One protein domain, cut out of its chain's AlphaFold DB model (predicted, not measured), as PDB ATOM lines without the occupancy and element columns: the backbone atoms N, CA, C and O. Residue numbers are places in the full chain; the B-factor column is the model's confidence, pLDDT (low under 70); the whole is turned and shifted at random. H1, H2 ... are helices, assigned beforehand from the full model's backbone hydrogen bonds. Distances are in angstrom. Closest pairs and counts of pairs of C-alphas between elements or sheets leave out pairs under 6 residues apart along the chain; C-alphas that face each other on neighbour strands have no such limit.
ATOM      1  N   LEU A 240      72.187 129.571 142.129       59.91
ATOM      2  CA  LEU A 240      72.116 129.859 140.696       59.91
ATOM      3  C   LEU A 240      73.433 130.453 140.170       59.91
ATOM      4  O   LEU A 240      73.961 129.985 139.160       59.91
ATOM      5  N   ALA A 241      74.009 131.420 140.893       67.69
ATOM      6  CA  ALA A 241      75.309 132.004 140.558       67.69
ATOM      7  C   ALA A 241      76.426 130.948 140.572       67.69
ATOM      8  O   ALA A 241      77.260 130.895 139.665       67.69
ATOM      9  N   ASN A 242      76.406 130.046 141.557       71.56
ATOM     10  CA  ASN A 242      77.387 128.969 141.643       71.56
ATOM     11  C   ASN A 242      77.238 127.948 140.505       71.56
ATOM     12  O   ASN A 242      78.246 127.455 140.000       71.56
ATOM     13  N   ARG A 243      76.012 127.648 140.056       71.25
ATOM     14  CA  ARG A 243      75.769 126.778 138.890       71.25
ATOM     15  C   ARG A 243      76.247 127.407 137.583       71.25
ATOM     16  O   ARG A 243      76.925 126.733 136.814       71.25
ATOM     17  N   ALA A 244      75.961 128.688 137.357       74.38
ATOM     18  CA  ALA A 244      76.429 129.399 136.167       74.38
ATOM     19  C   ALA A 244      77.967 129.431 136.094       74.38
ATOM     20  O   ALA A 244      78.554 129.154 135.046       74.38
ATOM     21  N   ASN A 245      78.630 129.673 137.230       75.94
ATOM     22  CA  ASN A 245      80.088 129.615 137.325       75.94
ATOM     23  C   ASN A 245      80.634 128.203 137.062       75.94
ATOM     24  O   ASN A 245      81.639 128.062 136.365       75.94
ATOM     25  N   ALA A 246      79.969 127.160 137.571       71.38
ATOM     26  CA  ALA A 246      80.350 125.769 137.327       71.38
ATOM     27  C   ALA A 246      80.256 125.394 135.843       71.38
ATOM     28  O   ALA A 246      81.180 124.781 135.311       71.38
ATOM     29  N   LEU A 247      79.176 125.805 135.172       79.00
ATOM     30  CA  LEU A 247      78.972 125.569 133.744       79.00
ATOM     31  C   LEU A 247      80.036 126.288 132.908       79.00
ATOM     32  O   LEU A 247      80.674 125.668 132.058       79.00
ATOM     33  N   LYS A 248      80.303 127.566 133.205       81.69
ATOM     34  CA  LYS A 248      81.375 128.327 132.545       81.69
ATOM     35  C   LYS A 248      82.735 127.639 132.725       81.69
ATOM     36  O   LYS A 248      83.519 127.536 131.785       81.69
ATOM     37  N   TYR A 249      83.009 127.123 133.922       78.38
ATOM     38  CA  TYR A 249      84.239 126.386 134.219       78.38
ATOM     39  C   TYR A 249      84.324 125.055 133.450       78.38
ATOM     40  O   TYR A 249      85.394 124.697 132.955       78.38
ATOM     41  N   ALA A 250      83.200 124.346 133.302       78.44
ATOM     42  CA  ALA A 250      83.092 123.113 132.522       78.44
ATOM     43  C   ALA A 250      83.434 123.345 131.049       78.44
ATOM     44  O   ALA A 250      84.315 122.681 130.501       78.44
ATOM     45  N   GLN A 251      82.803 124.356 130.452       82.69
ATOM     46  CA  GLN A 251      83.039 124.773 129.071       82.69
ATOM     47  C   GLN A 251      84.503 125.160 128.860       82.69
ATOM     48  O   GLN A 251      85.138 124.720 127.903       82.69
ATOM     49  N   ASN A 252      85.075 125.917 129.799       82.94
ATOM     50  CA  ASN A 252      86.478 126.304 129.763       82.94
ATOM     51  C   ASN A 252      87.414 125.080 129.749       82.94
ATOM     52  O   ASN A 252      88.336 125.010 128.932       82.94
ATOM     53  N   ILE A 253      87.167 124.086 130.607       81.44
ATOM     54  CA  ILE A 253      87.944 122.839 130.621       81.44
ATOM     55  C   ILE A 253      87.768 122.062 129.322       81.44
ATOM     56  O   ILE A 253      88.757 121.583 128.778       81.44
ATOM     57  N   GLN A 254      86.550 121.956 128.799       84.75
ATOM     58  CA  GLN A 254      86.289 121.229 127.561       84.75
ATOM     59  C   GLN A 254      86.994 121.871 126.360       84.75
ATOM     60  O   GLN A 254      87.603 121.168 125.555       84.75
ATOM     61  N   ILE A 255      87.008 123.206 126.281       85.62
ATOM     62  CA  ILE A 255      87.792 123.949 125.285       85.62
ATOM     63  C   ILE A 255      89.281 123.605 125.420       85.62
ATOM     64  O   ILE A 255      89.947 123.337 124.419       85.62
ATOM     65  N   LEU A 256      89.809 123.574 126.648       85.62
ATOM     66  CA  LEU A 256      91.212 123.247 126.900       85.62
ATOM     67  C   LEU A 256      91.543 121.793 126.517       85.62
ATOM     68  O   LEU A 256      92.551 121.543 125.858       85.62
ATOM     69  N   LEU A 257      90.671 120.844 126.869       85.69
ATOM     70  CA  LEU A 257      90.797 119.424 126.530       85.69
ATOM     71  C   LEU A 257      90.757 119.201 125.019       85.69
ATOM     72  O   LEU A 257      91.598 118.481 124.484       85.69
ATOM     73  N   ASN A 258      89.841 119.864 124.313       86.75
ATOM     74  CA  ASN A 258      89.774 119.795 122.855       86.75
ATOM     75  C   ASN A 258      91.050 120.334 122.209       86.75
ATOM     76  O   ASN A 258      91.538 119.741 121.252       86.75
ATOM     77  N   LYS A 259      91.664 121.381 122.769       86.06
ATOM     78  CA  LYS A 259      92.984 121.837 122.311       86.06
ATOM     79  C   LYS A 259      94.075 120.805 122.590       86.06
ATOM     80  O   LYS A 259      94.900 120.549 121.720       86.06
ATOM     81  N   PHE A 260      94.060 120.151 123.753       84.00
ATOM     82  CA  PHE A 260      95.024 119.098 124.092       84.00
ATOM     83  C   PHE A 260      94.956 117.854 123.203       84.00
ATOM     84  O   PHE A 260      95.976 117.164 123.089       84.00
ATOM     85  N   LYS A 261      93.816 117.579 122.551       85.31
ATOM     86  CA  LYS A 261      93.674 116.456 121.604       85.31
ATOM     87  C   LYS A 261      94.667 116.553 120.439       85.31
ATOM     88  O   LYS A 261      95.150 115.525 119.982       85.31
ATOM     89  N   TYR A 262      95.033 117.765 120.021       84.12
ATOM     90  CA  TYR A 262      95.947 117.991 118.894       84.12
ATOM     91  C   TYR A 262      97.425 118.061 119.297       84.12
ATOM     92  O   TYR A 262      98.306 118.070 118.440       84.12
ATOM     93  N   PHE A 263      97.720 118.083 120.601       81.69
ATOM     94  CA  PHE A 263      99.086 118.191 121.097       81.69
ATOM     95  C   PHE A 263      99.645 116.846 121.550       81.69
ATOM     96  O   PHE A 263      99.277 116.305 122.600       81.69
ATOM     97  N   ASN A 264     100.631 116.367 120.793       79.62
ATOM     98  CA  ASN A 264     101.448 115.214 121.169       79.62
ATOM     99  C   ASN A 264     102.553 115.581 122.179       79.62
ATOM    100  O   ASN A 264     103.030 114.712 122.902       79.62
ATOM    101  N   ASN A 265     102.944 116.860 122.262       82.50
ATOM    102  CA  ASN A 265     103.961 117.362 123.191       82.50
ATOM    103  C   ASN A 265     103.390 118.476 124.090       82.50
ATOM    104  O   ASN A 265     102.859 119.473 123.599       82.50
ATOM    105  N   MET A 266     103.536 118.313 125.410       76.88
ATOM    106  CA  MET A 266     103.056 119.270 126.416       76.88
ATOM    107  C   MET A 266     103.766 120.619 126.367       76.88
ATOM    108  O   MET A 266     103.145 121.641 126.645       76.88
ATOM    109  N   GLU A 267     105.050 120.654 126.023       76.38
ATOM    110  CA  GLU A 267     105.801 121.910 125.954       76.38
ATOM    111  C   GLU A 267     105.323 122.766 124.779       76.38
ATOM    112  O   GLU A 267     105.093 123.967 124.938       76.38
ATOM    113  N   THR A 268     105.071 122.130 123.631       82.62
ATOM    114  CA  THR A 268     104.444 122.774 122.472       82.62
ATOM    115  C   THR A 268     103.056 123.287 122.837       82.62
ATOM    116  O   THR A 268     102.798 124.475 122.646       82.62
ATOM    117  N   ALA A 269     102.225 122.449 123.474       83.81
ATOM    118  CA  ALA A 269     100.895 122.839 123.941       83.81
ATOM    119  C   ALA A 269     100.959 124.095 124.815       83.81
ATOM    120  O   ALA A 269     100.298 125.084 124.533       83.81
ATOM    121  N   VAL A 270     101.810 124.104 125.841       83.62
ATOM    122  CA  VAL A 270     101.964 125.255 126.741       83.62
ATOM    123  C   VAL A 270     102.422 126.505 125.987       83.62
ATOM    124  O   VAL A 270     101.894 127.591 126.227       83.62
ATOM    125  N   SER A 271     103.383 126.372 125.069       83.44
ATOM    126  CA  SER A 271     103.895 127.505 124.296       83.44
ATOM    127  C   SER A 271     102.838 128.113 123.367       83.44
ATOM    128  O   SER A 271     102.762 129.336 123.248       83.44
ATOM    129  N   GLU A 272     101.986 127.285 122.760       84.75
ATOM    130  CA  GLU A 272     100.897 127.726 121.888       84.75
ATOM    131  C   GLU A 272      99.723 128.294 122.686       84.75
ATOM    132  O   GLU A 272      99.218 129.370 122.367       84.75
ATOM    133  N   LEU A 273      99.356 127.651 123.796       85.81
ATOM    134  CA  LEU A 273      98.317 128.135 124.708       85.81
ATOM    135  C   LEU A 273      98.695 129.476 125.349       85.81
ATOM    136  O   LEU A 273      97.815 130.280 125.639       85.81
ATOM    137  N   LYS A 274      99.996 129.749 125.532       85.50
ATOM    138  CA  LYS A 274     100.496 131.047 126.011       85.50
ATOM    139  C   LYS A 274     100.348 132.159 124.967       85.50
ATOM    140  O   LYS A 274     100.189 133.317 125.352       85.50
ATOM    141  N   LYS A 275     100.431 131.827 123.674       88.50
ATOM    142  CA  LYS A 275     100.280 132.789 122.567       88.50
ATOM    143  C   LYS A 275      98.818 133.162 122.335       88.50
ATOM    144  O   LYS A 275      98.536 134.297 121.969       88.50
ATOM    145  N   ASP A 276      97.899 132.232 122.572       88.00
ATOM    146  CA  ASP A 276      96.470 132.499 122.450       88.00
ATOM    147  C   ASP A 276      95.946 133.289 123.661       88.00
ATOM    148  O   ASP A 276      95.798 132.757 124.763       88.00
ATOM    149  N   SER A 277      95.610 134.562 123.442       88.00
ATOM    150  CA  SER A 277      95.080 135.458 124.475       88.00
ATOM    151  C   SER A 277      93.776 134.957 125.104       88.00
ATOM    152  O   SER A 277      93.589 135.123 126.312       88.00
ATOM    153  N   LYS A 278      92.899 134.297 124.333       86.25
ATOM    154  CA  LYS A 278      91.648 133.719 124.847       86.25
ATOM    155  C   LYS A 278      91.949 132.548 125.770       86.25
ATOM    156  O   LYS A 278      91.386 132.467 126.857       86.25
ATOM    157  N   THR A 279      92.873 131.679 125.369       84.56
ATOM    158  CA  THR A 279      93.249 130.526 126.195       84.56
ATOM    159  C   THR A 279      94.037 130.942 127.430       84.56
ATOM    160  O   THR A 279      93.797 130.410 128.508       84.56
ATOM    161  N   LYS A 280      94.915 131.940 127.320       86.06
ATOM    162  CA  LYS A 280      95.599 132.516 128.477       86.06
ATOM    163  C   LYS A 280      94.597 133.068 129.492       86.06
ATOM    164  O   LYS A 280      94.683 132.708 130.658       86.06
ATOM    165  N   LYS A 281      93.614 133.860 129.047       87.25
ATOM    166  CA  LYS A 281      92.540 134.369 129.917       87.25
ATOM    167  C   LYS A 281      91.763 133.228 130.576       87.25
ATOM    168  O   LYS A 281      91.485 133.289 131.765       87.25
ATOM    169  N   LEU A 282      91.453 132.181 129.816       83.06
ATOM    170  CA  LEU A 282      90.773 130.986 130.311       83.06
ATOM    171  C   LEU A 282      91.609 130.289 131.400       83.06
ATOM    172  O   LEU A 282      91.090 129.999 132.470       83.06
ATOM    173  N   ILE A 283      92.911 130.091 131.181       82.69
ATOM    174  CA  ILE A 283      93.831 129.509 132.170       82.69
ATOM    175  C   ILE A 283      93.962 130.408 133.407       82.69
ATOM    176  O   ILE A 283      93.941 129.906 134.527       82.69
ATOM    177  N   ASP A 284      94.043 131.726 133.225       82.62
ATOM    178  CA  ASP A 284      94.079 132.685 134.328       82.62
ATOM    179  C   ASP A 284      92.782 132.627 135.156       82.62
ATOM    180  O   ASP A 284      92.854 132.612 136.383       82.62
ATOM    181  N   GLU A 285      91.611 132.516 134.514       80.44
ATOM    182  CA  GLU A 285      90.317 132.292 135.180       80.44
ATOM    183  C   GLU A 285      90.285 130.945 135.927       80.44
ATOM    184  O   GLU A 285      89.780 130.878 137.050       80.44
ATOM    185  N   LEU A 286      90.862 129.880 135.350       76.88
ATOM    186  CA  LEU A 286      90.970 128.576 136.014       76.88
ATOM    187  C   LEU A 286      91.852 128.661 137.273       76.88
ATOM    188  O   LEU A 286      91.475 128.110 138.304       76.88
ATOM    189  N   ILE A 287      92.985 129.373 137.202       77.56
ATOM    190  CA  ILE A 287      93.986 129.511 138.281       77.56
ATOM    191  C   ILE A 287      93.549 130.468 139.388       77.56
ATOM    192  O   ILE A 287      93.892 130.255 140.549       77.56
ATOM    193  N   GLN A 288      92.839 131.548 139.053       76.06
ATOM    194  CA  GLN A 288      92.355 132.512 140.048       76.06
ATOM    195  C   GLN A 288      91.274 131.914 140.959       76.06
ATOM    196  O   GLN A 288      91.126 132.344 142.102       76.06
ATOM    197  N   GLY A 289      90.547 130.901 140.484       64.31
ATOM    198  CA  GLY A 289      89.707 130.066 141.332       64.31
ATOM    199  C   GLY A 289      90.531 129.050 142.125       64.31
ATOM    200  O   GLY A 289      91.633 128.684 141.729       64.31
ATOM    201  N   ASN A 290      90.000 128.526 143.234       66.94
ATOM    202  CA  ASN A 290      90.572 127.338 143.873       66.94
ATOM    203  C   ASN A 290      90.429 126.169 142.885       66.94
ATOM    204  O   ASN A 290      89.425 125.463 142.907       66.94
ATOM    205  N   VAL A 291      91.412 126.010 141.989       66.25
ATOM    206  CA  VAL A 291      91.383 125.183 140.764       66.25
ATOM    207  C   VAL A 291      90.747 123.819 141.012       66.25
ATOM    208  O   VAL A 291      89.922 123.343 140.240       66.25
ATOM    209  N   MET A 292      91.117 123.204 142.135       57.69
ATOM    210  CA  MET A 292      90.632 121.891 142.545       57.69
ATOM    211  C   MET A 292      89.196 121.898 143.050       57.69
ATOM    212  O   MET A 292      88.447 120.975 142.762       57.69
ATOM    213  N   GLU A 293      88.815 122.910 143.821       65.44
ATOM    214  CA  GLU A 293      87.443 123.042 144.300       65.44
ATOM    215  C   GLU A 293      86.506 123.314 143.130       65.44
ATOM    216  O   GLU A 293      85.525 122.602 142.988       65.44
ATOM    217  N   ASN A 294      86.870 124.223 142.223       68.50
ATOM    218  CA  ASN A 294      86.089 124.506 141.022       68.50
ATOM    219  C   ASN A 294      86.028 123.307 140.070       68.50
ATOM    220  O   ASN A 294      84.985 123.050 139.478       68.50
ATOM    221  N   PHE A 295      87.110 122.530 139.963       68.00
ATOM    222  CA  PHE A 295      87.123 121.284 139.199       68.00
ATOM    223  C   PHE A 295      86.184 120.229 139.794       68.00
ATOM    224  O   PHE A 295      85.359 119.672 139.077       68.00
ATOM    225  N   PHE A 296      86.248 119.982 141.105       63.84
ATOM    226  CA  PHE A 296      85.326 119.049 141.760       63.84
ATOM    227  C   PHE A 296      83.885 119.551 141.763       63.84
ATOM    228  O   PHE A 296      82.961 118.754 141.625       63.84
ATOM    229  N   TYR A 297      83.686 120.859 141.896       66.94
ATOM    230  CA  TYR A 297      82.380 121.493 141.807       66.94
ATOM    231  C   TYR A 297      81.805 121.317 140.398       66.94
ATOM    232  O   TYR A 297      80.661 120.902 140.246       66.94
ATOM    233  N   MET A 298      82.615 121.508 139.358       74.94
ATOM    234  CA  MET A 298      82.223 121.228 137.981       74.94
ATOM    235  C   MET A 298      81.853 119.755 137.782       74.94
ATOM    236  O   MET A 298      80.752 119.471 137.321       74.94
ATOM    237  N   LEU A 299      82.699 118.816 138.221       68.81
ATOM    238  CA  LEU A 299      82.392 117.382 138.139       68.81
ATOM    239  C   LEU A 299      81.117 116.993 138.900       68.81
ATOM    240  O   LEU A 299      80.491 115.990 138.574       68.81
ATOM    241  N   LYS A 300      80.741 117.763 139.924       67.25
ATOM    242  CA  LYS A 300      79.542 117.525 140.730       67.25
ATOM    243  C   LYS A 300      78.269 118.103 140.107       67.25
ATOM    244  O   LYS A 300      77.207 117.516 140.299       67.25
ATOM    245  N   TYR A 301      78.352 119.258 139.448       66.62
ATOM    246  CA  TYR A 301      77.176 120.048 139.053       66.62
ATOM    247  C   TYR A 301      77.013 120.259 137.545       66.62
ATOM    248  O   TYR A 301      75.976 120.774 137.142       66.62
ATOM    249  N   ALA A 302      77.996 119.905 136.717       69.12
ATOM    250  CA  ALA A 302      77.824 119.939 135.272       69.12
ATOM    251  C   ALA A 302      76.973 118.741 134.829       69.12
ATOM    252  O   ALA A 302      77.321 117.592 135.118       69.12
ATOM    253  N   ASP A 303      75.894 119.007 134.096       66.44
ATOM    254  CA  ASP A 303      75.079 117.957 133.476       66.44
ATOM    255  C   ASP A 303      75.926 117.113 132.496       66.44
ATOM    256  O   ASP A 303      75.791 115.891 132.446       66.44
ATOM    257  N   ASP A 304      76.929 117.737 131.863       68.38
ATOM    258  CA  ASP A 304      77.903 117.099 130.959       68.38
ATOM    259  C   ASP A 304      79.141 116.527 131.679       68.38
ATOM    260  O   ASP A 304      80.143 116.162 131.056       68.38
ATOM    261  N   SER A 305      79.110 116.440 133.014       72.19
ATOM    262  CA  SER A 305      80.243 115.952 133.817       72.19
ATOM    263  C   SER A 305      80.722 114.569 133.381       72.19
ATOM    264  O   SER A 305      81.913 114.293 133.467       72.19
ATOM    265  N   LYS A 306      79.829 113.713 132.870       74.62
ATOM    266  CA  LYS A 306      80.163 112.369 132.385       74.62
ATOM    267  C   LYS A 306      81.041 112.394 131.133       74.62
ATOM    268  O   LYS A 306      82.014 111.644 131.074       74.62
ATOM    269  N   ASP A 307      80.733 113.258 130.172       76.12
ATOM    270  CA  ASP A 307      81.500 113.366 128.929       76.12
ATOM    271  C   ASP A 307      82.850 114.022 129.186       76.12
ATOM    272  O   ASP A 307      83.877 113.538 128.712       76.12
ATOM    273  N   ILE A 308      82.879 115.039 130.053       75.50
ATOM    274  CA  ILE A 308      84.129 115.649 130.506       75.50
ATOM    275  C   ILE A 308      84.978 114.633 131.280       75.50
ATOM    276  O   ILE A 308      86.188 114.569 131.075       75.50
ATOM    277  N   LEU A 309      84.369 113.808 132.141       74.56
ATOM    278  CA  LEU A 309      85.078 112.758 132.872       74.56
ATOM    279  C   LEU A 309      85.638 111.701 131.916       74.56
ATOM    280  O   LEU A 309      86.778 111.288 132.095       74.56
ATOM    281  N   ASN A 310      84.884 111.296 130.892       76.50
ATOM    282  CA  ASN A 310      85.368 110.383 129.857       76.50
ATOM    283  C   ASN A 310      86.543 110.986 129.076       76.50
ATOM    284  O   ASN A 310      87.569 110.324 128.914       76.50
ATOM    285  N   ASP A 311      86.439 112.249 128.660       77.12
ATOM    286  CA  ASP A 311      87.515 112.957 127.961       77.12
ATOM    287  C   ASP A 311      88.762 113.115 128.839       77.12
ATOM    288  O   ASP A 311      89.881 112.961 128.353       77.12
ATOM    289  N   LEU A 312      88.592 113.357 130.139       76.88
ATOM    290  CA  LEU A 312      89.680 113.384 131.117       76.88
ATOM    291  C   LEU A 312      90.326 112.006 131.308       76.88
ATOM    292  O   LEU A 312      91.545 111.912 131.453       76.88
ATOM    293  N   ASN A 313      89.520 110.945 131.318       73.00
ATOM    294  CA  ASN A 313      89.980 109.576 131.545       73.00
ATOM    295  C   ASN A 313      90.708 108.988 130.321       73.00
ATOM    296  O   ASN A 313      91.441 108.007 130.452       73.00
ATOM    297  N   ASN A 314      90.533 109.590 129.142       74.38
ATOM    298  CA  ASN A 314      91.196 109.193 127.905       74.38
ATOM    299  C   ASN A 314      92.631 109.749 127.800       74.38
ATOM    300  O   ASN A 314      92.873 110.925 128.069       74.38
ATOM    301  N   ASN A 315      93.559 108.896 127.338       57.25
ATOM    302  CA  ASN A 315      94.892 109.225 126.796       57.25
ATOM    303  C   ASN A 315      95.583 110.448 127.426       57.25
ATOM    304  O   ASN A 315      95.777 111.483 126.785       57.25
ATOM    305  N   ASP A 316      95.981 110.298 128.687       75.44
ATOM    306  CA  ASP A 316      96.825 111.236 129.430       75.44
ATOM    307  C   ASP A 316      96.213 112.631 129.658       75.44
ATOM    308  O   ASP A 316      96.868 113.491 130.232       75.44
ATOM    309  N   ASN A 317      94.957 112.898 129.288       79.00
ATOM    310  CA  ASN A 317      94.386 114.251 129.328       79.00
ATOM    311  C   ASN A 317      94.368 114.888 130.729       79.00
ATOM    312  O   ASN A 317      94.648 116.081 130.856       79.00
ATOM    313  N   ILE A 318      94.122 114.111 131.790       76.50
ATOM    314  CA  ILE A 318      94.297 114.574 133.182       76.50
ATOM    315  C   ILE A 318      95.739 115.018 133.441       76.50
ATOM    316  O   ILE A 318      95.984 116.034 134.090       76.50
ATOM    317  N   GLU A 319      96.698 114.254 132.928       74.12
ATOM    318  CA  GLU A 319      98.124 114.515 133.065       74.12
ATOM    319  C   GLU A 319      98.517 115.812 132.342       74.12
ATOM    320  O   GLU A 319      99.181 116.678 132.922       74.12
ATOM    321  N   LYS A 320      98.014 115.985 131.113       82.06
ATOM    322  CA  LYS A 320      98.172 117.196 130.298       82.06
ATOM    323  C   LYS A 320      97.601 118.425 131.003       82.06
ATOM    324  O   LYS A 320      98.285 119.441 131.151       82.06
ATOM    325  N   LEU A 321      96.370 118.309 131.497       81.94
ATOM    326  CA  LEU A 321      95.667 119.369 132.209       81.94
ATOM    327  C   LEU A 321      96.419 119.785 133.482       81.94
ATOM    328  O   LEU A 321      96.652 120.973 133.695       81.94
ATOM    329  N   LEU A 322      96.861 118.820 134.297       78.06
ATOM    330  CA  LEU A 322      97.645 119.090 135.507       78.06
ATOM    331  C   LEU A 322      98.990 119.756 135.195       78.06
ATOM    332  O   LEU A 322      99.407 120.658 135.927       78.06
ATOM    333  N   TYR A 323      99.668 119.332 134.123       81.69
ATOM    334  CA  TYR A 323     100.932 119.931 133.698       81.69
ATOM    335  C   TYR A 323     100.755 121.402 133.317       81.69
ATOM    336  O   TYR A 323     101.486 122.257 133.820       81.69
ATOM    337  N   VAL A 324      99.755 121.706 132.483       81.56
ATOM    338  CA  VAL A 324      99.461 123.079 132.053       81.56
ATOM    339  C   VAL A 324      99.065 123.949 133.239       81.56
ATOM    340  O   VAL A 324      99.688 124.984 133.455       81.56
ATOM    341  N   LEU A 325      98.112 123.514 134.066       80.12
ATOM    342  CA  LEU A 325      97.676 124.297 135.228       80.12
ATOM    343  C   LEU A 325      98.847 124.626 136.163       80.12
ATOM    344  O   LEU A 325      98.997 125.770 136.585       80.12
ATOM    345  N   LYS A 326      99.741 123.661 136.419       76.38
ATOM    346  CA  LYS A 326     100.918 123.888 137.263       76.38
ATOM    347  C   LYS A 326     101.966 124.795 136.617       76.38
ATOM    348  O   LYS A 326     102.594 125.585 137.321       76.38
ATOM    349  N   PHE A 327     102.195 124.671 135.309       81.75
ATOM    350  CA  PHE A 327     103.146 125.527 134.596       81.75
ATOM    351  C   PHE A 327     102.766 127.005 134.746       81.75
ATOM    352  O   PHE A 327     103.613 127.839 135.064       81.75
ATOM    353  N   PHE A 328     101.482 127.313 134.571       78.12
ATOM    354  CA  PHE A 328     100.975 128.677 134.684       78.12
ATOM    355  C   PHE A 328     100.863 129.160 136.143       78.12
ATOM    356  O   PHE A 328     101.081 130.344 136.393       78.12
ATOM    357  N   ASP A 329     100.618 128.268 137.110       75.44
ATOM    358  CA  ASP A 329     100.622 128.600 138.547       75.44
ATOM    359  C   ASP A 329     102.035 128.980 139.043       75.44
ATOM    360  O   ASP A 329     102.251 130.031 139.650       75.44
ATOM    361  N   ASN A 330     103.048 128.186 138.675       70.38
ATOM    362  CA  ASN A 330     104.450 128.439 139.030       70.38
ATOM    363  C   ASN A 330     105.051 129.667 138.321       70.38
ATOM    364  O   ASN A 330     105.967 130.301 138.850       70.38
ATOM    365  N   GLY A 331     104.540 130.020 137.136       61.19
ATOM    366  CA  GLY A 331     104.999 131.173 136.357       61.19
ATOM    367  C   GLY A 331     104.809 132.524 137.055       61.19
ATOM    368  O   GLY A 331     105.393 133.512 136.621       61.19
ATOM    369  N   LYS A 332     104.041 132.577 138.154       56.75
ATOM    370  CA  LYS A 332     103.884 133.782 138.981       56.75
ATOM    371  C   LYS A 332     105.016 133.999 139.995       56.75
ATOM    372  O   LYS A 332     105.092 135.087 140.554       56.75
ATOM    373  N   THR A 333     105.875 133.004 140.261       45.53
ATOM    374  CA  THR A 333     106.863 133.078 141.362       45.53
ATOM    375  C   THR A 333     108.301 132.675 141.016       45.53
ATOM    376  O   THR A 333     109.185 132.890 141.843       45.53
TER     377      THR A 333
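What this domain is: This is residues 240 to 333 of the 466 residues of an uncharacterized protein of Plasmodium malariae (UniProt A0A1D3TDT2). One long helix, H1, runs much of the length of the domain, and shorter helices pack round it: H4 crosses its first half, H5 lies side by side with its later part, and H6 meets its last turns nearly at a right angle. H2, past the last residues of H1, packs on H6, and H3 reaches from the middle of H1 to the far part of H6. The printed part has 94 residues with six named helices, H1 to H6 in order along the chain, and no named strand; the class is all helix. The whole is compact, with a radius of gyration of the C-alphas of 12.7 A and spans of 36 by 29 by 19 A.

Where its parts are: H1, residues 240 to 261, begins at C-alpha 240 (72.116, 129.859, 140.696) and is 31.8 A long. H2 is residues 266 to 275. H3, residues 277 to 288, is 16.1 A long. H4, residues 291 to 301, begins at C-alpha 291 (91.383, 125.183, 140.764) and is 15.2 A long. H5 is residues 305 to 313. H6, residues 317 to 330, is 19.9 A long and ends at C-alpha 330 (104.450, 128.439, 139.030).

How they stand to each other: H1 is the hub, touching four helices. With residues 249 to 256 alone it only just touches H3, with 3 pairs of C-alphas within 8 A; the closest C-alphas, of Asn 252 and Leu 282, are 6.4 A apart. Its residues 243 to 250 alone touch H4, closest at the C-alphas of Ala 246 and Met 298, 5.0 A apart; at 73 degrees the two are only just about perpendicular. Its residues 250 to 257 alone touch H5 at a shallow tilt of 31 degrees, the same way, with the closest C-alphas, of Gln 254 and Ile 308, 6.7 A apart. Its residues 256 to 260 alone touch residues 317 to 321 of H6, about perpendicular at 74 degrees; the closest C-alphas, of Leu 257 and Asn 317, are 6.9 A apart. H6 touches H2 at a steep tilt of 56 degrees, with the closest C-alphas, of Val 270 and Val 324, 6.3 A apart. H6 also touches H3, about perpendicular at 82 degrees, with the closest C-alphas, of Ile 287 and Asp 329, 6.7 A apart. H4 and H5 touch only at the corner, where the C-alphas of Leu 299 and Ser 305, their closest, are 5.0 A apart. H3 and H4 meet only through their link, and H2 and H5, for instance, are apart. In H1 to H6 every O i to N i+4 pair is within hydrogen-bond range.

The domain as a whole: The C-alphas farthest apart, of Leu 240 and Asn 265, are 38.4 A apart. The printed part has no cut, and its five links between helices are tight. Mean pLDDT of the printed part is 76.5; residues 240 to 241, 289 to 297, 299 to 304, 315 and 331 to 333 are under 70.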